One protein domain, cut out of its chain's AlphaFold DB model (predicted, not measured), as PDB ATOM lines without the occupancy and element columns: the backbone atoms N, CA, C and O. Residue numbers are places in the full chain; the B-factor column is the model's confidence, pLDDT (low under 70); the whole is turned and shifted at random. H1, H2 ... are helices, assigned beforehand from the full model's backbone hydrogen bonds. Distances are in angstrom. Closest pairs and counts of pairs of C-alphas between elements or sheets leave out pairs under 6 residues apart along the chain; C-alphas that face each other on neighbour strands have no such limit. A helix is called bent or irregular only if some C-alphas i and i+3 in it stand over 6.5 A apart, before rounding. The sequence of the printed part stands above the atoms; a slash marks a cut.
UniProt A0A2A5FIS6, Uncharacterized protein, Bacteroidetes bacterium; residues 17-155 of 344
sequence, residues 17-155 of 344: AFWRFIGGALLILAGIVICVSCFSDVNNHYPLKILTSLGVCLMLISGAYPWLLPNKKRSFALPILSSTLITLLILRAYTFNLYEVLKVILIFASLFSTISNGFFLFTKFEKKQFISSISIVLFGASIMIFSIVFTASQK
ATOM      1  N   ALA A  17     -34.283 -19.196 -58.519       69.25
ATOM      2  CA  ALA A  17     -35.694 -19.106 -58.891       69.25
ATOM      3  C   ALA A  17     -36.612 -19.449 -57.706       69.25
ATOM      4  O   ALA A  17     -37.530 -18.686 -57.412       69.25
ATOM      5  N   PHE A  18     -36.291 -20.509 -56.959       75.38
ATOM      6  CA  PHE A  18     -37.028 -20.903 -55.758       75.38
ATOM      7  C   PHE A  18     -37.037 -19.800 -54.690       75.38
ATOM      8  O   PHE A  18     -38.093 -19.424 -54.186       75.38
ATOM      9  N   TRP A  19     -35.886 -19.187 -54.403       73.44
ATOM     10  CA  TRP A  19     -35.813 -18.091 -53.426       73.44
ATOM     11  C   TRP A  19     -36.507 -16.805 -53.889       73.44
ATOM     12  O   TRP A  19     -37.014 -16.050 -53.059       73.44
ATOM     13  N   ARG A  20     -36.578 -16.544 -55.201       71.69
ATOM     14  CA  ARG A  20     -37.399 -15.448 -55.749       71.69
ATOM     15  C   ARG A  20     -38.891 -15.727 -55.573       71.69
ATOM     16  O   ARG A  20     -39.620 -14.819 -55.186       71.69
ATOM     17  N   PHE A  21     -39.321 -16.970 -55.795       77.19
ATOM     18  CA  PHE A  21     -40.695 -17.403 -55.547       77.19
ATOM     19  C   PHE A  21     -41.072 -17.274 -54.064       77.19
ATOM     20  O   PHE A  21     -42.079 -16.640 -53.752       77.19
ATOM     21  N   ILE A  22     -40.225 -17.766 -53.148       77.69
ATOM     22  CA  ILE A  22     -40.415 -17.586 -51.698       77.69
ATOM     23  C   ILE A  22     -40.508 -16.101 -51.341       77.69
ATOM     24  O   ILE A  22     -41.404 -15.712 -50.598       77.69
ATOM     25  N   GLY A  23     -39.623 -15.262 -51.887       74.00
ATOM     26  CA  GLY A  23     -39.662 -13.815 -51.668       74.00
ATOM     27  C   GLY A  23     -40.990 -13.175 -52.090       74.00
ATOM     28  O   GLY A  23     -41.532 -12.354 -51.355       74.00
ATOM     29  N   GLY A  24     -41.547 -13.584 -53.235       74.12
ATOM     30  CA  GLY A  24     -42.861 -13.128 -53.698       74.12
ATOM     31  C   GLY A  24     -44.017 -13.620 -52.820       74.12
ATOM     32  O   GLY A  24     -44.899 -12.837 -52.472       74.12
ATOM     33  N   ALA A  25     -43.993 -14.885 -52.395       76.62
ATOM     34  CA  ALA A  25     -44.998 -15.435 -51.485       76.62
ATOM     35  C   ALA A  25     -44.972 -14.740 -50.111       76.62
ATOM     36  O   ALA A  25     -46.023 -14.389 -49.574       76.62
ATOM     37  N   LEU A  26     -43.774 -14.474 -49.574       79.12
ATOM     38  CA  LEU A  26     -43.582 -13.704 -48.342       79.12
ATOM     39  C   LEU A  26     -44.186 -12.305 -48.447       79.12
ATOM     40  O   LEU A  26     -44.783 -11.842 -47.484       79.12
ATOM     41  N   LEU A  27     -44.056 -11.648 -49.601       75.81
ATOM     42  CA  LEU A  27     -44.605 -10.314 -49.840       75.81
ATOM     43  C   LEU A  27     -46.137 -10.320 -49.787       75.81
ATOM     44  O   LEU A  27     -46.723  -9.495 -49.091       75.81
ATOM     45  N   ILE A  28     -46.782 -11.277 -50.461       78.19
ATOM     46  CA  ILE A  28     -48.248 -11.413 -50.452       78.19
ATOM     47  C   ILE A  28     -48.747 -11.687 -49.029       78.19
ATOM     48  O   ILE A  28     -49.662 -11.022 -48.549       78.19
ATOM     49  N   LEU A  29     -48.114 -12.633 -48.332       79.50
ATOM     50  CA  LEU A  29     -48.502 -13.001 -46.972       79.50
ATOM     51  C   LEU A  29     -48.246 -11.866 -45.972       79.50
ATOM     52  O   LEU A  29     -49.091 -11.608 -45.120       79.50
ATOM     53  N   ALA A  30     -47.128 -11.146 -46.097       75.25
ATOM     54  CA  ALA A  30     -46.852  -9.964 -45.285       75.25
ATOM     55  C   ALA A  30     -47.879  -8.854 -45.543       75.25
ATOM     56  O   ALA A  30     -48.337  -8.235 -44.589       75.25
ATOM     57  N   GLY A  31     -48.296  -8.647 -46.797       75.56
ATOM     58  CA  GLY A  31     -49.369  -7.713 -47.144       75.56
ATOM     59  C   GLY A  31     -50.691  -8.065 -46.459       75.56
ATOM     60  O   GLY A  31     -51.316  -7.194 -45.864       75.56
ATOM     61  N   ILE A  32     -51.077  -9.346 -46.455       77.88
ATOM     62  CA  ILE A  32     -52.275  -9.818 -45.738       77.88
ATOM     63  C   ILE A  32     -52.152  -9.546 -44.234       77.88
ATOM     64  O   ILE A  32     -53.086  -9.022 -43.628       77.88
ATOM     65  N   VAL A  33     -50.997  -9.862 -43.635       76.88
ATOM     66  CA  VAL A  33     -50.745  -9.610 -42.208       76.88
ATOM     67  C   VAL A  33     -50.838  -8.119 -41.889       76.88
ATOM     68  O   VAL A  33     -51.497  -7.765 -40.914       76.88
ATOM     69  N   ILE A  34     -50.229  -7.252 -42.703       73.81
ATOM     70  CA  ILE A  34     -50.274  -5.793 -42.529       73.81
ATOM     71  C   ILE A  34     -51.712  -5.291 -42.635       73.81
ATOM     72  O   ILE A  34     -52.173  -4.624 -41.715       73.81
ATOM     73  N   CYS A  35     -52.443  -5.651 -43.696       74.31
ATOM     74  CA  CYS A  35     -53.825  -5.216 -43.885       74.31
ATOM     75  C   CYS A  35     -54.689  -5.591 -42.679       74.31
ATOM     76  O   CYS A  35     -55.299  -4.727 -42.061       74.31
ATOM     77  N   VAL A  36     -54.698  -6.864 -42.282       70.56
ATOM     78  CA  VAL A  36     -55.540  -7.294 -41.159       70.56
ATOM     79  C   VAL A  36     -55.082  -6.666 -39.835       70.56
ATOM     80  O   VAL A  36     -55.929  -6.324 -39.014       70.56
ATOM     81  N   SER A  37     -53.777  -6.443 -39.639       67.38
ATOM     82  CA  SER A  37     -53.258  -5.780 -38.431       67.38
ATOM     83  C   SER A  37     -53.601  -4.289 -38.365       67.38
ATOM     84  O   SER A  37     -53.787  -3.774 -37.269       67.38
ATOM     85  N   CYS A  38     -53.714  -3.598 -39.505       64.81
ATOM     86  CA  CYS A  38     -54.139  -2.196 -39.552       64.81
ATOM     87  C   CYS A  38     -55.636  -2.016 -39.260       64.81
ATOM     88  O   CYS A  38     -56.022  -0.991 -38.708       64.81
ATOM     89  N   PHE A  39     -56.480  -2.985 -39.632       58.03
ATOM     90  CA  PHE A  39     -57.943  -2.849 -39.553       58.03
ATOM     91  C   PHE A  39     -58.587  -3.506 -38.324       58.03
ATOM     92  O   PHE A  39     -59.790  -3.356 -38.120       58.03
ATOM     93  N   SER A  40     -57.827  -4.237 -37.505       56.81
ATOM     94  CA  SER A  40     -58.387  -5.032 -36.404       56.81
ATOM     95  C   SER A  40     -57.811  -4.593 -35.062       56.81
ATOM     96  O   SER A  40     -56.594  -4.597 -34.886       56.81
ATOM     97  N   ASP A  41     -58.664  -4.286 -34.079       55.66
ATOM     98  CA  ASP A  41     -58.200  -4.042 -32.709       55.66
ATOM     99  C   ASP A  41     -57.604  -5.349 -32.152       55.66
ATOM    100  O   ASP A  41     -58.310  -6.341 -31.934       55.66
ATOM    101  N   VAL A  42     -56.275  -5.365 -31.993       52.66
ATOM    102  CA  VAL A  42     -55.422  -6.572 -31.883       52.66
ATOM    103  C   VAL A  42     -55.795  -7.505 -30.721       52.66
ATOM    104  O   VAL A  42     -55.403  -8.671 -30.685       52.66
ATOM    105  N   ASN A  43     -56.599  -7.025 -29.775       47.78
ATOM    106  CA  ASN A  43     -56.718  -7.638 -28.462       47.78
ATOM    107  C   ASN A  43     -57.887  -8.626 -28.280       47.78
ATOM    108  O   ASN A  43     -57.783  -9.461 -27.386       47.78
ATOM    109  N   ASN A  44     -58.944  -8.627 -29.113       50.97
ATOM    110  CA  ASN A  44     -60.188  -9.345 -28.748       50.97
ATOM    111  C   ASN A  44     -60.612 -10.543 -29.614       50.97
ATOM    112  O   ASN A  44     -61.599 -11.195 -29.280       50.97
ATOM    113  N   HIS A  45     -59.884 -10.904 -30.674       58.69
ATOM    114  CA  HIS A  45     -60.320 -11.981 -31.576       58.69
ATOM    115  C   HIS A  45     -59.249 -13.074 -31.744       58.69
ATOM    116  O   HIS A  45     -58.139 -12.812 -32.200       58.69
ATOM    117  N   TYR A  46     -59.592 -14.332 -31.426       57.97
ATOM    118  CA  TYR A  46     -58.774 -15.534 -31.678       57.97
ATOM    119  C   TYR A  46     -58.079 -15.605 -33.057       57.97
ATOM    120  O   TYR A  46     -56.892 -15.946 -33.079       57.97
ATOM    121  N   PRO A  47     -58.726 -15.265 -34.196       65.19
ATOM    122  CA  PRO A  47     -58.052 -15.257 -35.502       65.19
ATOM    123  C   PRO A  47     -56.836 -14.323 -35.552       65.19
ATOM    124  O   PRO A  47     -55.880 -14.580 -36.283       65.19
ATOM    125  N   LEU A  48     -56.826 -13.277 -34.729       68.19
ATOM    126  CA  LEU A  48     -55.774 -12.273 -34.712       68.19
ATOM    127  C   LEU A  48     -54.492 -12.803 -34.062       68.19
ATOM    128  O   LEU A  48     -53.409 -12.532 -34.565       68.19
ATOM    129  N   LYS A  49     -54.603 -13.669 -33.041       73.00
ATOM    130  CA  LYS A  49     -53.448 -14.362 -32.435       73.00
ATOM    131  C   LYS A  49     -52.767 -15.311 -33.423       73.00
ATOM    132  O   LYS A  49     -51.538 -15.352 -33.492       73.00
ATOM    133  N   ILE A  50     -53.558 -16.042 -34.213       78.38
ATOM    134  CA  ILE A  50     -53.037 -16.918 -35.273       78.38
ATOM    135  C   ILE A  50     -52.284 -16.071 -36.298       78.38
ATOM    136  O   ILE A  50     -51.148 -16.391 -36.647       78.38
ATOM    137  N   LEU A  51     -52.863 -14.947 -36.714       80.25
ATOM    138  CA  LEU A  51     -52.214 -14.051 -37.656       80.25
ATOM    139  C   LEU A  51     -50.923 -13.435 -37.098       80.25
ATOM    140  O   LEU A  51     -49.931 -13.368 -37.819       80.25
ATOM    141  N   THR A  52     -50.889 -13.045 -35.820       81.81
ATOM    142  CA  THR A  52     -49.659 -12.559 -35.174       81.81
ATOM    143  C   THR A  52     -48.576 -13.641 -35.183       81.81
ATOM    144  O   THR A  52     -47.430 -13.353 -35.520       81.81
ATOM    145  N   SER A  53     -48.927 -14.900 -34.891       87.00
ATOM    146  CA  SER A  53     -47.974 -16.020 -34.931       87.00
ATOM    147  C   SER A  53     -47.458 -16.305 -36.347       87.00
ATOM    148  O   SER A  53     -46.263 -16.527 -36.540       87.00
ATOM    149  N   LEU A  54     -48.327 -16.199 -37.357       87.31
ATOM    150  CA  LEU A  54     -47.925 -16.276 -38.758       87.31
ATOM    151  C   LEU A  54     -46.987 -15.116 -39.116       87.31
ATOM    152  O   LEU A  54     -45.954 -15.337 -39.743       87.31
ATOM    153  N   GLY A  55     -47.304 -13.901 -38.666       88.06
ATOM    154  CA  GLY A  55     -46.460 -12.719 -38.812       88.06
ATOM    155  C   GLY A  55     -45.055 -12.935 -38.253       88.06
ATOM    156  O   GLY A  55     -44.083 -12.605 -38.928       88.06
ATOM    157  N   VAL A  56     -44.928 -13.568 -37.078       92.31
ATOM    158  CA  VAL A  56     -43.624 -13.925 -36.491       92.31
ATOM    159  C   VAL A  56     -42.841 -14.823 -37.445       92.31
ATOM    160  O   VAL A  56     -41.709 -14.497 -37.803       92.31
ATOM    161  N   CYS A  57     -43.447 -15.921 -37.902       91.88
ATOM    162  CA  CYS A  57     -42.801 -16.854 -38.823       91.88
ATOM    163  C   CYS A  57     -42.360 -16.158 -40.118       91.88
ATOM    164  O   CYS A  57     -41.214 -16.308 -40.542       91.88
ATOM    165  N   LEU A  58     -43.236 -15.351 -40.720       91.00
ATOM    166  CA  LEU A  58     -42.937 -14.615 -41.949       91.00
ATOM    167  C   LEU A  58     -41.798 -13.614 -41.751       91.00
ATOM    168  O   LEU A  58     -40.927 -13.511 -42.613       91.00
ATOM    169  N   MET A  59     -41.768 -12.899 -40.625       93.25
ATOM    170  CA  MET A  59     -40.705 -11.941 -40.326       93.25
ATOM    171  C   MET A  59     -39.367 -12.632 -40.053       93.25
ATOM    172  O   MET A  59     -38.341 -12.177 -40.554       93.25
ATOM    173  N   LEU A  60     -39.361 -13.776 -39.367       93.69
ATOM    174  CA  LEU A  60     -38.143 -14.572 -39.185       93.69
ATOM    175  C   LEU A  60     -37.600 -15.093 -40.522       93.69
ATOM    176  O   LEU A  60     -36.406 -14.961 -40.792       93.69
ATOM    177  N   ILE A  61     -38.464 -15.623 -41.393       90.88
ATOM    178  CA  ILE A  61     -38.057 -16.078 -42.733       90.88
ATOM    179  C   ILE A  61     -37.561 -14.890 -43.572       90.88
ATOM    180  O   ILE A  61     -36.528 -14.982 -44.235       90.88
ATOM    181  N   SER A  62     -38.258 -13.756 -43.507       91.19
ATOM    182  CA  SER A  62     -37.887 -12.511 -44.183       91.19
ATOM    183  C   SER A  62     -36.524 -11.977 -43.720       91.19
ATOM    184  O   SER A  62     -35.714 -11.554 -44.543       91.19
ATOM    185  N   GLY A  63     -36.211 -12.072 -42.426       91.31
ATOM    186  CA  GLY A  63     -34.887 -11.748 -41.903       91.31
ATOM    187  C   GLY A  63     -33.822 -12.783 -42.258       91.31
ATOM    188  O   GLY A  63     -32.663 -12.427 -42.443       91.31
ATOM    189  N   ALA A  64     -34.178 -14.051 -42.447       90.12
ATOM    190  CA  ALA A  64     -33.243 -15.063 -42.933       90.12
ATOM    191  C   ALA A  64     -32.961 -14.945 -44.446       90.12
ATOM    192  O   ALA A  64     -31.881 -15.326 -44.901       90.12
ATOM    193  N   TYR A  65     -33.886 -14.372 -45.226       86.88
ATOM    194  CA  TYR A  65     -33.823 -14.302 -46.691       86.88
ATOM    195  C   TYR A  65     -32.479 -13.793 -47.257       86.88
ATOM    196  O   TYR A  65     -31.905 -14.491 -48.100       86.88
ATOM    197  N   PRO A  66     -31.903 -12.659 -46.803       85.81
ATOM    198  CA  PRO A  66     -30.629 -12.165 -47.336       85.81
ATOM    199  C   PRO A  66     -29.442 -13.123 -47.165       85.81
ATOM    200  O   PRO A  66     -28.461 -13.026 -47.906       85.81
ATOM    201  N   TRP A  67     -29.528 -14.036 -46.197       82.06
ATOM    202  CA  TRP A  67     -28.467 -14.965 -45.799       82.06
ATOM    203  C   TRP A  67     -28.608 -16.338 -46.448       82.06
ATOM    204  O   TRP A  67     -27.628 -17.067 -46.567       82.06
ATOM    205  N   LEU A  68     -29.815 -16.666 -46.903       78.00
ATOM    206  CA  LEU A  68     -30.111 -17.876 -47.668       78.00
ATOM    207  C   LEU A  68     -29.708 -17.725 -49.143       78.00
ATOM    208  O   LEU A  68     -29.586 -18.712 -49.870       78.00
ATOM    209  N   LEU A  69     -29.441 -16.492 -49.592       73.94
ATOM    210  CA  LEU A  69     -28.863 -16.239 -50.905       73.94
ATOM    211  C   LEU A  69     -27.436 -16.810 -50.979       73.94
ATOM    212  O   LEU A  69     -26.635 -16.587 -50.071       73.94
ATOM    213  N   PRO A  70     -27.068 -17.493 -52.081       62.88
ATOM    214  CA  PRO A  70     -25.779 -18.164 -52.208       62.88
ATOM    215  C   PRO A  70     -24.637 -17.140 -52.277       62.88
ATOM    216  O   PRO A  70     -24.261 -16.679 -53.356       62.88
ATOM    217  N   ASN A  71     -24.092 -16.754 -51.120       62.31
ATOM    218  CA  ASN A  71     -22.903 -15.915 -51.016       62.31
ATOM    219  C   ASN A  71     -22.104 -16.245 -49.742       62.31
ATOM    220  O   ASN A  71     -22.611 -16.177 -48.628       62.31
ATOM    221  N   LYS A  72     -20.835 -16.636 -49.905       52.22
ATOM    222  CA  LYS A  72     -20.138 -17.549 -48.977       52.22
ATOM    223  C   LYS A  72     -19.543 -16.953 -47.689       52.22
ATOM    224  O   LYS A  72     -18.870 -17.689 -46.978       52.22
ATOM    225  N   LYS A  73     -19.719 -15.667 -47.363       59.56
ATOM    226  CA  LYS A  73     -19.033 -15.049 -46.202       59.56
ATOM    227  C   LYS A  73     -19.773 -13.850 -45.609       59.56
ATOM    228  O   LYS A  73     -19.275 -12.728 -45.666       59.56
ATOM    229  N   ARG A  74     -20.965 -14.043 -45.050       65.00
ATOM    230  CA  ARG A  74     -21.582 -13.000 -44.219       65.00
ATOM    231  C   ARG A  74     -22.019 -13.622 -42.894       65.00
ATOM    232  O   ARG A  74     -22.634 -14.681 -42.891       65.00
ATOM    233  N   SER A  75     -21.697 -12.959 -41.781       71.31
ATOM    234  CA  SER A  75     -22.066 -13.413 -40.436       71.31
ATOM    235  C   SER A  75     -23.521 -13.079 -40.107       71.31
ATOM    236  O   SER A  75     -23.875 -11.911 -39.962       71.31
ATOM    237  N   PHE A  76     -24.339 -14.119 -39.952       81.81
ATOM    238  CA  PHE A  76     -25.737 -14.051 -39.510       81.81
ATOM    239  C   PHE A  76     -25.896 -13.545 -38.065       81.81
ATOM    240  O   PHE A  76     -26.988 -13.171 -37.649       81.81
ATOM    241  N   ALA A  77     -24.802 -13.517 -37.296       86.81
ATOM    242  CA  ALA A  77     -24.829 -13.150 -35.886       86.81
ATOM    243  C   ALA A  77     -25.173 -11.672 -35.667       86.81
ATOM    244  O   ALA A  77     -25.843 -11.351 -34.693       86.81
ATOM    245  N   LEU A  78     -24.747 -10.774 -36.565       88.81
ATOM    246  CA  LEU A  78     -24.905  -9.336 -36.342       88.81
ATOM    247  C   LEU A  78     -26.384  -8.902 -36.308       88.81
ATOM    248  O   LEU A  78     -26.764  -8.278 -35.322       88.81
ATOM    249  N   PRO A  79     -27.250  -9.246 -37.288       93.62
ATOM    250  CA  PRO A  79     -28.661  -8.872 -37.205       93.62
ATOM    251  C   PRO A  79     -29.379  -9.461 -35.993       93.62
ATOM    252  O   PRO A  79     -30.191  -8.757 -35.406       93.62
ATOM    253  N   ILE A  80     -29.066 -10.706 -35.605       94.38
ATOM    254  CA  ILE A  80     -29.655 -11.340 -34.416       94.38
ATOM    255  C   ILE A  80     -29.246 -10.588 -33.156       94.38
ATOM    256  O   ILE A  80     -30.100 -10.204 -32.368       94.38
ATOM    257  N   LEU A  81     -27.943 -10.369 -32.955       95.38
ATOM    258  CA  LEU A  81     -27.443  -9.710 -31.750       95.38
ATOM    259  C   LEU A  81     -27.993  -8.288 -31.635       95.38
ATOM    260  O   LEU A  81     -28.447  -7.896 -30.562       95.38
ATOM    261  N   SER A  82     -28.014  -7.544 -32.742       95.06
ATOM    262  CA  SER A  82     -28.571  -6.193 -32.772       95.06
ATOM    263  C   SER A  82     -30.076  -6.186 -32.505       95.06
ATOM    264  O   SER A  82     -30.533  -5.372 -31.705       95.06
ATOM    265  N   SER A  83     -30.858  -7.089 -33.113       97.00
ATOM    266  CA  SER A  83     -32.302  -7.148 -32.859       97.00
ATOM    267  C   SER A  83     -32.602  -7.570 -31.425       97.00
ATOM    268  O   SER A  83     -33.448  -6.950 -30.790       97.00
ATOM    269  N   THR A  84     -31.872  -8.542 -30.869       97.38
ATOM    270  CA  THR A  84     -31.997  -8.941 -29.460       97.38
ATOM    271  C   THR A  84     -31.675  -7.776 -28.529       97.38
ATOM    272  O   THR A  84     -32.461  -7.492 -27.630       97.38
ATOM    273  N   LEU A  85     -30.559  -7.073 -28.753       97.81
ATOM    274  CA  LEU A  85     -30.162  -5.934 -27.929       97.81
ATOM    275  C   LEU A  85     -31.224  -4.828 -27.952       97.81
ATOM    276  O   LEU A  85     -31.625  -4.345 -26.896       97.81
ATOM    277  N   ILE A  86     -31.724  -4.463 -29.137       97.00
ATOM    278  CA  ILE A  86     -32.759  -3.431 -29.277       97.00
ATOM    279  C   ILE A  86     -34.069  -3.880 -28.621       97.00
ATOM    280  O   ILE A  86     -34.684  -3.095 -27.905       97.00
ATOM    281  N   THR A  87     -34.488  -5.139 -28.793       97.00
ATOM    282  CA  THR A  87     -35.681  -5.660 -28.110       97.00
ATOM    283  C   THR A  87     -35.528  -5.611 -26.589       97.00
ATOM    284  O   THR A  87     -36.464  -5.204 -25.910       97.00
ATOM    285  N   LEU A  88     -34.357  -5.951 -26.039       96.88
ATOM    286  CA  LEU A  88     -34.102  -5.843 -24.598       96.88
ATOM    287  C   LEU A  88     -34.150  -4.390 -24.105       96.88
ATOM    288  O   LEU A  88     -34.680  -4.132 -23.026       96.88
ATOM    289  N   LEU A  89     -33.640  -3.438 -24.892       96.62
ATOM    290  CA  LEU A  89     -33.753  -2.012 -24.575       96.62
ATOM    291  C   LEU A  89     -35.212  -1.539 -24.588       96.62
ATOM    292  O   LEU A  89     -35.615  -0.817 -23.681       96.62
ATOM    293  N   ILE A  90     -36.017  -1.996 -25.552       94.19
ATOM    294  CA  ILE A  90     -37.459  -1.708 -25.604       94.19
ATOM    295  C   ILE A  90     -38.171  -2.284 -24.376       94.19
ATOM    296  O   ILE A  90     -38.927  -1.568 -23.733       94.19
ATOM    297  N   LEU A  91     -37.896  -3.539 -24.012       94.00
ATOM    298  CA  LEU A  91     -38.483  -4.177 -22.826       94.00
ATOM    299  C   LEU A  91     -38.080  -3.498 -21.512       94.00
ATOM    300  O   LEU A  91     -38.802  -3.594 -20.526       94.00
ATOM    301  N   ARG A  92     -36.922  -2.832 -21.483       93.94
ATOM    302  CA  ARG A  92     -36.493  -2.024 -20.338       93.94
ATOM    303  C   ARG A  92     -37.183  -0.661 -20.301       93.94
ATOM    304  O   ARG A  92     -37.457  -0.165 -19.215       93.94
ATOM    305  N   ALA A  93     -37.391  -0.038 -21.459       89.88
ATOM    306  CA  ALA A  93     -37.972   1.298 -21.566       89.88
ATOM    307  C   ALA A  93     -39.507   1.300 -21.472       89.88
ATOM    308  O   ALA A  93     -40.078   2.295 -21.041       89.88
ATOM    309  N   TYR A  94     -40.162   0.202 -21.856       88.88
ATOM    310  CA  TYR A  94     -41.617   0.095 -21.944       88.88
ATOM    311  C   TYR A  94     -42.132  -1.140 -21.210       88.88
ATOM    312  O   TYR A  94     -41.543  -2.220 -21.273       88.88
ATOM    313  N   THR A  95     -43.279  -0.996 -20.553       85.75
ATOM    314  CA  THR A  95     -43.957  -2.100 -19.874       85.75
ATOM    315  C   THR A  95     -44.810  -2.888 -20.862       85.75
ATOM    316  O   THR A  95     -45.613  -2.311 -21.593       85.75
ATOM    317  N   PHE A  96     -44.663  -4.211 -20.857       84.56
ATOM    318  CA  PHE A  96     -45.504  -5.135 -21.619       84.56
ATOM    319  C   PHE A  96     -46.165  -6.122 -20.667       84.56
ATOM    320  O   PHE A  96     -45.529  -6.615 -19.731       84.56
ATOM    321  N   ASN A  97     -47.427  -6.455 -20.927       84.94
ATOM    322  CA  ASN A  97     -48.128  -7.457 -20.131       84.94
ATOM    323  C   ASN A  97     -47.754  -8.883 -20.568       84.94
ATOM    324  O   ASN A  97     -47.424  -9.135 -21.727       84.94
ATOM    325  N   LEU A  98     -47.875  -9.861 -19.663       82.38
ATOM    326  CA  LEU A  98     -47.526 -11.264 -19.952       82.38
ATOM    327  C   LEU A  98     -48.329 -11.874 -21.112       82.38
ATOM    328  O   LEU A  98     -47.825 -12.719 -21.846       82.38
ATOM    329  N   TYR A  99     -49.572 -11.439 -21.323       80.44
ATOM    330  CA  TYR A  99     -50.380 -11.916 -22.450       80.44
ATOM    331  C   TYR A  99     -49.936 -11.328 -23.805       80.44
ATOM    332  O   TYR A  99     -50.418 -11.766 -24.851       80.44
ATOM    333  N   GLU A 100     -49.003 -10.370 -23.811       83.75
ATOM    334  CA  GLU A 100     -48.470  -9.701 -25.004       83.75
ATOM    335  C   GLU A 100     -47.129 -10.276 -25.474       83.75
ATOM    336  O   GLU A 100     -46.521  -9.744 -26.402       83.75
ATOM    337  N   VAL A 101     -46.680 -11.401 -24.905       89.19
ATOM    338  CA  VAL A 101     -45.421 -12.074 -25.283       89.19
ATOM    339  C   VAL A 101     -45.311 -12.290 -26.796       89.19
ATOM    340  O   VAL A 101     -44.249 -12.080 -27.376       89.19
ATOM    341  N   LEU A 102     -46.409 -12.636 -27.473       88.56
ATOM    342  CA  LEU A 102     -46.394 -12.827 -28.925       88.56
ATOM    343  C   LEU A 102     -46.126 -11.520 -29.696       88.56
ATOM    344  O   LEU A 102     -45.464 -11.556 -30.732       88.56
ATOM    345  N   LYS A 103     -46.573 -10.366 -29.176       88.31
ATOM    346  CA  LYS A 103     -46.260  -9.043 -29.742       88.31
ATOM    347  C   LYS A 103     -44.778  -8.724 -29.572       88.31
ATOM    348  O   LYS A 103     -44.149  -8.272 -30.519       88.31
ATOM    349  N   VAL A 104     -44.202  -9.036 -28.410       92.31
ATOM    350  CA  VAL A 104     -42.759  -8.872 -28.152       92.31
ATOM    351  C   VAL A 104     -41.927  -9.726 -29.111       92.31
ATOM    352  O   VAL A 104     -40.969  -9.237 -29.707       92.31
ATOM    353  N   ILE A 105     -42.318 -10.986 -29.327       93.94
ATOM    354  CA  ILE A 105     -41.654 -11.870 -30.296       93.94
ATOM    355  C   ILE A 105     -41.780 -11.307 -31.719       93.94
ATOM    356  O   ILE A 105     -40.823 -11.364 -32.491       93.94
ATOM    357  N   LEU A 106     -42.932 -10.733 -32.073       92.88
ATOM    358  CA  LEU A 106     -43.132 -10.101 -33.378       92.88
ATOM    359  C   LEU A 106     -42.305  -8.816 -33.538       92.88
ATOM    360  O   LEU A 106     -41.733  -8.598 -34.607       92.88
ATOM    361  N   ILE A 107     -42.168  -8.003 -32.487       94.00
ATOM    362  CA  ILE A 107     -41.259  -6.847 -32.442       94.00
ATOM    363  C   ILE A 107     -39.819  -7.303 -32.695       94.00
ATOM    364  O   ILE A 107     -39.140  -6.756 -33.561       94.00
ATOM    365  N   PHE A 108     -39.365  -8.356 -32.016       96.88
ATOM    366  CA  PHE A 108     -38.048  -8.937 -32.274       96.88
ATOM    367  C   PHE A 108     -37.900  -9.416 -33.726       96.88
ATOM    368  O   PHE A 108     -36.924  -9.072 -34.392       96.88
ATOM    369  N   ALA A 109     -38.860 -10.194 -34.237       96.44
ATOM    370  CA  ALA A 109     -38.793 -10.773 -35.577       96.44
ATOM    371  C   ALA A 109     -38.801  -9.696 -36.678       96.44
ATOM    372  O   ALA A 109     -38.065  -9.807 -37.661       96.44
ATOM    373  N   SER A 110     -39.608  -8.647 -36.509       95.81
ATOM    374  CA  SER A 110     -39.656  -7.495 -37.416       95.81
ATOM    375  C   SER A 110     -38.358  -6.690 -37.373       95.81
ATOM    376  O   SER A 110     -37.779  -6.468 -38.431       95.81
ATOM    377  N   LEU A 111     -37.816  -6.373 -36.190       96.88
ATOM    378  CA  LEU A 111     -36.499  -5.730 -36.053       96.88
ATOM    379  C   LEU A 111     -35.384  -6.562 -36.694       96.88
ATOM    380  O   LEU A 111     -34.554  -6.032 -37.431       96.88
ATOM    381  N   PHE A 112     -35.381  -7.872 -36.452       96.62
ATOM    382  CA  PHE A 112     -34.445  -8.801 -37.077       96.62
ATOM    383  C   PHE A 112     -34.543  -8.741 -38.606       96.62
ATOM    384  O   PHE A 112     -33.522  -8.626 -39.291       96.62
ATOM    385  N   SER A 113     -35.763  -8.747 -39.148       95.50
ATOM    386  CA  SER A 113     -35.993  -8.609 -40.585       95.50
ATOM    387  C   SER A 113     -35.534  -7.262 -41.141       95.50
ATOM    388  O   SER A 113     -34.837  -7.230 -42.161       95.50
ATOM    389  N   THR A 114     -35.845  -6.162 -40.454       96.12
ATOM    390  CA  THR A 114     -35.438  -4.808 -40.838       96.12
ATOM    391  C   THR A 114     -33.921  -4.680 -40.859       96.12
ATOM    392  O   THR A 114     -33.354  -4.271 -41.869       96.12
ATOM    393  N   ILE A 115     -33.231  -5.087 -39.791       95.75
ATOM    394  CA  ILE A 115     -31.767  -4.985 -39.699       95.75
ATOM    395  C   ILE A 115     -31.102  -5.885 -40.740       95.75
ATOM    396  O   ILE A 115     -30.154  -5.470 -41.405       95.75
ATOM    397  N   SER A 116     -31.612  -7.103 -40.924       93.81
ATOM    398  CA  SER A 116     -31.082  -8.057 -41.895       93.81
ATOM    399  C   SER A 116     -31.194  -7.546 -43.336       93.81
ATOM    400  O   SER A 116     -30.194  -7.488 -44.064       93.81
ATOM    401  N   ASN A 117     -32.395  -7.128 -43.747       92.25
ATOM    402  CA  ASN A 117     -32.622  -6.597 -45.088       92.25
ATOM    403  C   ASN A 117     -31.909  -5.250 -45.274       92.25
ATOM    404  O   ASN A 117     -31.261  -5.060 -46.300       92.25
ATOM    405  N   GLY A 118     -31.923  -4.369 -44.273       92.94
ATOM    406  CA  GLY A 118     -31.207  -3.093 -44.294       92.94
ATOM    407  C   GLY A 118     -29.704  -3.280 -44.485       92.94
ATOM    408  O   GLY A 118     -29.125  -2.735 -45.422       92.94
ATOM    409  N   PHE A 119     -29.068  -4.134 -43.679       90.56
ATOM    410  CA  PHE A 119     -27.645  -4.452 -43.815       90.56
ATOM    411  C   PHE A 119     -27.313  -5.007 -45.209       90.56
ATOM    412  O   PHE A 119     -26.319  -4.632 -45.840       90.56
ATOM    413  N   PHE A 120     -28.165  -5.883 -45.745       88.19
ATOM    414  CA  PHE A 120     -27.993  -6.397 -47.099       88.19
ATOM    415  C   PHE A 120     -28.101  -5.307 -48.178       88.19
ATOM    416  O   PHE A 120     -27.307  -5.315 -49.122       88.19
ATOM    417  N   LEU A 121     -29.043  -4.372 -48.034       89.50
ATOM    418  CA  LEU A 121     -29.223  -3.238 -48.942       89.50
ATOM    419  C   LEU A 121     -28.018  -2.290 -48.898       89.50
ATOM    420  O   LEU A 121     -27.426  -2.034 -49.946       89.50
ATOM    421  N   PHE A 122     -27.596  -1.856 -47.706       86.25
ATOM    422  CA  PHE A 122     -26.455  -0.950 -47.531       86.25
ATOM    423  C   PHE A 122     -25.154  -1.553 -48.071       86.25
ATOM    424  O   PHE A 122     -24.473  -0.927 -48.881       86.25
ATOM    425  N   THR A 123     -24.861  -2.818 -47.750       83.81
ATOM    426  CA  THR A 123     -23.650  -3.490 -48.261       83.81
ATOM    427  C   THR A 123     -23.623  -3.638 -49.784       83.81
ATOM    428  O   THR A 123     -22.547  -3.754 -50.374       83.81
ATOM    429  N   LYS A 124     -24.783  -3.697 -50.447       82.44
ATOM    430  CA  LYS A 124     -24.865  -3.709 -51.914       82.44
ATOM    431  C   LYS A 124     -24.762  -2.314 -52.511       82.44
ATOM    432  O   LYS A 124     -24.090  -2.162 -53.531       82.44
ATOM    433  N   PHE A 125     -25.393  -1.332 -51.875       82.69
ATOM    434  CA  PHE A 125     -25.329   0.069 -52.271       82.69
ATOM    435  C   PHE A 125     -23.885   0.585 -52.250       82.69
ATOM    436  O   PHE A 125     -23.409   1.089 -53.265       82.69
ATOM    437  N   GLU A 126     -23.141   0.339 -51.166       79.69
ATOM    438  CA  GLU A 126     -21.712   0.681 -51.057       79.69
ATOM    439  C   GLU A 126     -20.871   0.047 -52.170       79.69
ATOM    440  O   GLU A 126     -19.968   0.666 -52.729       79.69
ATOM    441  N   LYS A 127     -21.198  -1.194 -52.545       81.69
ATOM    442  CA  LYS A 127     -20.508  -1.927 -53.611       81.69
ATOM    443  C   LYS A 127     -20.981  -1.550 -55.016       81.69
ATOM    444  O   LYS A 127     -20.552  -2.197 -55.971       81.69
ATOM    445  N   LYS A 128     -21.871  -0.557 -55.153       79.19
ATOM    446  CA  LYS A 128     -22.520  -0.150 -56.414       79.19
ATOM    447  C   LYS A 128     -23.139  -1.335 -57.167       79.19
ATOM    448  O   LYS A 128     -23.164  -1.377 -58.393       79.19
ATOM    449  N   GLN A 129     -23.603  -2.337 -56.420       73.88
ATOM    450  CA  GLN A 129     -24.209  -3.541 -56.970       73.88
ATOM    451  C   GLN A 129     -25.713  -3.372 -57.098       73.88
ATOM    452  O   GLN A 129     -26.353  -2.656 -56.330       73.88
ATOM    453  N   PHE A 130     -26.290  -4.124 -58.032       71.44
ATOM    454  CA  PHE A 130     -27.727  -4.143 -58.228       71.44
ATOM    455  C   PHE A 130     -28.471  -4.559 -56.949       71.44
ATOM    456  O   PHE A 130     -28.266  -5.654 -56.391       71.44
ATOM    457  N   ILE A 131     -29.325  -3.652 -56.481       74.12
ATOM    458  CA  ILE A 131     -30.101  -3.791 -55.255       74.12
ATOM    459  C   ILE A 131     -31.233  -4.803 -55.493       74.12
ATOM    460  O   ILE A 131     -31.872  -4.819 -56.541       74.12
ATOM    461  N   SER A 132     -31.462  -5.697 -54.527       80.62
ATOM    462  CA  SER A 132     -32.575  -6.652 -54.611       80.62
ATOM    463  C   SER A 132     -33.885  -5.929 -54.304       80.62
ATOM    464  O   SER A 132     -34.074  -5.525 -53.158       80.62
ATOM    465  N   SER A 133     -34.796  -5.805 -55.277       84.12
ATOM    466  CA  SER A 133     -36.118  -5.189 -55.053       84.12
ATOM    467  C   SER A 133     -36.888  -5.888 -53.941       84.12
ATOM    468  O   SER A 133     -37.514  -5.232 -53.117       84.12
ATOM    469  N   ILE A 134     -36.768  -7.218 -53.861       86.81
ATOM    470  CA  ILE A 134     -37.394  -8.030 -52.812       86.81
ATOM    471  C   ILE A 134     -36.897  -7.596 -51.426       86.81
ATOM    472  O   ILE A 134     -37.701  -7.445 -50.516       86.81
ATOM    473  N   SER A 135     -35.598  -7.325 -51.264       89.44
ATOM    474  CA  SER A 135     -35.060  -6.865 -49.976       89.44
ATOM    475  C   SER A 135     -35.544  -5.463 -49.605       89.44
ATOM    476  O   SER A 135     -35.756  -5.217 -48.426       89.44
ATOM    477  N   ILE A 136     -35.761  -4.565 -50.577       91.50
ATOM    478  CA  ILE A 136     -36.359  -3.240 -50.320       91.50
ATOM    479  C   ILE A 136     -37.796  -3.406 -49.814       91.50
ATOM    480  O   ILE A 136     -38.166  -2.796 -48.813       91.50
ATOM    481  N   VAL A 137     -38.589  -4.271 -50.456       91.19
ATOM    482  CA  VAL A 137     -39.972  -4.517 -50.020       91.19
ATOM    483  C   VAL A 137     -40.018  -5.137 -48.625       91.19
ATOM    484  O   VAL A 137     -40.765  -4.664 -47.775       91.19
ATOM    485  N   LEU A 138     -39.209  -6.168 -48.362       91.25
ATOM    486  CA  LEU A 138     -39.157  -6.821 -47.049       91.25
ATOM    487  C   LEU A 138     -38.637  -5.875 -45.953       91.25
ATOM    488  O   LEU A 138     -39.112  -5.930 -44.817       91.25
ATOM    489  N   PHE A 139     -37.714  -4.971 -46.292       94.25
ATOM    490  CA  PHE A 139     -37.274  -3.894 -45.408       94.25
ATOM    491  C   PHE A 139     -38.430  -2.945 -45.059       94.25
ATOM    492  O   PHE A 139     -38.712  -2.752 -43.882       94.25
ATOM    493  N   GLY A 140     -39.165  -2.439 -46.054       93.12
ATOM    494  CA  GLY A 140     -40.334  -1.583 -45.817       93.12
ATOM    495  C   GLY A 140     -41.432  -2.279 -45.005       93.12
ATOM    496  O   GLY A 140     -41.878  -1.761 -43.986       93.12
ATOM    497  N   ALA A 141     -41.807  -3.503 -45.390       91.38
ATOM    498  CA  ALA A 141     -42.839  -4.286 -44.709       91.38
ATOM    499  C   ALA A 141     -42.493  -4.586 -43.239       91.38
ATOM    500  O   ALA A 141     -43.363  -4.516 -42.373       91.38
ATOM    501  N   SER A 142     -41.227  -4.898 -42.940       94.38
ATOM    502  CA  SER A 142     -40.791  -5.158 -41.560       94.38
ATOM    503  C   SER A 142     -40.830  -3.902 -40.686       94.38
ATOM    504  O   SER A 142     -41.284  -3.991 -39.548       94.38
ATOM    505  N   ILE A 143     -40.467  -2.732 -41.230       94.69
ATOM    506  CA  ILE A 143     -40.615  -1.435 -40.547       94.69
ATOM    507  C   ILE A 143     -42.089  -1.137 -40.249       94.69
ATOM    508  O   ILE A 143     -42.418  -0.704 -39.142       94.69
ATOM    509  N   MET A 144     -42.982  -1.396 -41.210       91.75
ATOM    510  CA  MET A 144     -44.420  -1.199 -41.009       91.75
ATOM    511  C   MET A 144     -44.956  -2.098 -39.895       91.75
ATOM    512  O   MET A 144     -45.614  -1.608 -38.985       91.75
ATOM    513  N   ILE A 145     -44.644  -3.400 -39.930       90.06
ATOM    514  CA  ILE A 145     -45.105  -4.359 -38.914       90.06
ATOM    515  C   ILE A 145     -44.553  -3.998 -37.534       90.06
ATOM    516  O   ILE A 145     -45.312  -4.003 -36.569       90.06
ATOM    517  N   PHE A 146     -43.264  -3.654 -37.436       92.50
ATOM    518  CA  PHE A 146     -42.665  -3.176 -36.189       92.50
ATOM    519  C   PHE A 146     -43.449  -1.984 -35.629       92.50
ATOM    520  O   PHE A 146     -43.890  -2.031 -34.482       92.50
ATOM    521  N   SER A 147     -43.669  -0.963 -36.461       89.62
ATOM    522  CA  SER A 147     -44.383   0.255 -36.070       89.62
ATOM    523  C   SER A 147     -45.803  -0.065 -35.614       89.62
ATOM    524  O   SER A 147     -46.134   0.230 -34.478       89.62
ATOM    525  N   ILE A 148     -46.604  -0.772 -36.422       85.62
ATOM    526  CA  ILE A 148     -47.997  -1.131 -36.090       85.62
ATOM    527  C   ILE A 148     -48.082  -1.869 -34.753       85.62
ATOM    528  O   ILE A 148     -48.904  -1.529 -33.906       85.62
ATOM    529  N   VAL A 149     -47.244  -2.889 -34.552       87.50
ATOM    530  CA  VAL A 149     -47.293  -3.723 -33.343       87.50
ATOM    531  C   VAL A 149     -46.851  -2.927 -32.119       87.50
ATOM    532  O   VAL A 149     -47.454  -3.059 -31.051       87.50
ATOM    533  N   PHE A 150     -45.826  -2.088 -32.270       88.19
ATOM    534  CA  PHE A 150     -45.368  -1.206 -31.208       88.19
ATOM    535  C   PHE A 150     -46.448  -0.181 -30.841       88.19
ATOM    536  O   PHE A 150     -46.842  -0.114 -29.678       88.19
ATOM    537  N   THR A 151     -47.004   0.533 -31.825       82.75
ATOM    538  CA  THR A 151     -48.107   1.489 -31.650       82.75
ATOM    539  C   THR A 151     -49.310   0.833 -30.988       82.75
ATOM    540  O   THR A 151     -49.852   1.373 -30.034       82.75
ATOM    541  N   ALA A 152     -49.707  -0.364 -31.425       80.62
ATOM    542  CA  ALA A 152     -50.845  -1.074 -30.847       80.62
ATOM    543  C   ALA A 152     -50.617  -1.514 -29.390       80.62
ATOM    544  O   ALA A 152     -51.589  -1.707 -28.658       80.62
ATOM    545  N   SER A 153     -49.360  -1.707 -28.979       81.31
ATOM    546  CA  SER A 153     -49.000  -2.106 -27.609       81.31
ATOM    547  C   SER A 153     -48.839  -0.906 -26.681       81.31
ATOM    548  O   SER A 153     -49.190  -0.990 -25.514       81.31
ATOM    549  N   GLN A 154     -48.330   0.207 -27.210       81.88
ATOM    550  CA  GLN A 154     -48.021   1.422 -26.455       81.88
ATOM    551  C   GLN A 154     -49.027   2.548 -26.731       81.88
ATOM    552  O   GLN A 154     -48.733   3.713 -26.481       81.88
ATOM    553  N   LYS A 155     -50.203   2.224 -27.291       73.00
ATOM    554  CA  LYS A 155     -51.265   3.211 -27.500       73.00
ATOM    555  C   LYS A 155     -51.712   3.722 -26.138       73.00
ATOM    556  O   LYS A 155     -52.318   2.992 -25.354       73.00
TER     557      LYS A 155
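Overview. This is residues 17 to 155 of the 344 residues of an uncharacterized protein of Bacteroidetes bacterium (UniProt A0A2A5FIS6). Four helices, H1, H2, H4 and H5, make a bundle in the form of a ring, with H1 and H4 across from each other, and the fifth helix, H3, packs on the far side of H4. H4 is the longest helix and the one nearest the middle, while H1 and H3 lie at the two ends of the width. The printed part has 139 residues, with five named helices in the order H1 H2 H3 H4 H5 and no named strand; its class is all helix. It is compact, with a radius of gyration of the C-alphas of 15.1 A, and spans 45 by 31 by 19 A.

Along the chain. H4, residues 98 to 126, is 42.1 A long from C-alpha 98 at (-47.526, -11.264, -19.952) to C-alpha 126 at (-21.712, 0.681, -51.057). It is irregular: C-alphas 99 and 102 are 7.7 A apart. H5, residues 133 to 153, measures 30.5 A and ends with C-alpha 153 at (-49.000, -2.106, -27.609). H2, residues 46 to 68, measures 32.9 A and is only just irregular, with C-alphas 63 and 66 at 6.9 A. H3, residues 77 to 93, measures 24.2 A. H1, residues 17 to 39, measures 33.7 A and begins with C-alpha 17 at (-35.694, -19.106, -58.891).

Arrangement. H4 and H5 touch as a hairpin, at a shallow tilt of 29 degrees, opposite ways; their closest C-alphas, of Ser 110 and Ser 142, are 4.9 A apart. H2 touches H4 at a shallow tilt of 27 degrees, the same way, with the C-alphas of Gly 63 and Ser 113 closest at 3.6 A. H3 and H4 form a hairpin at a steep tilt of 43 degrees, opposite ways; H4 touches H3 with residues 104 to 116 alone, and the C-alphas of Ser 83 and Phe 112 are closest at 5.0 A. H1 touches H5 at a shallow tilt of 26 degrees, the same way, the C-alphas of Gly 23 and Ile 134 being closest at 6.3 A. H1 and H2 form a hairpin at a shallow tilt of 34 degrees, only just short of steep, with the C-alphas of Val 33 and Gly 55 closest at 6.3 A. H2 and H5 only just touch, with 3 pairs of C-alphas within 8 A, the closest being those of Ser 62 and Leu 138 at 6.5 A. H1 is apart from H3 and H4. In H1, H3 and H5 every O i to N i+4 pair is within hydrogen-bond range; in H2 16 of 19 are, and in H4 23 of 25.

Size, cuts and confidence. The C-alphas farthest apart, of Asn 44 and Lys 128, are 47.6 A apart. The printed part has no cut. The link H3 to H4 is tight, and the other three links are short. Mean pLDDT of the printed part is 82.9; residue 17, residues 37 to 48 and residues 70 to 74 are under 70.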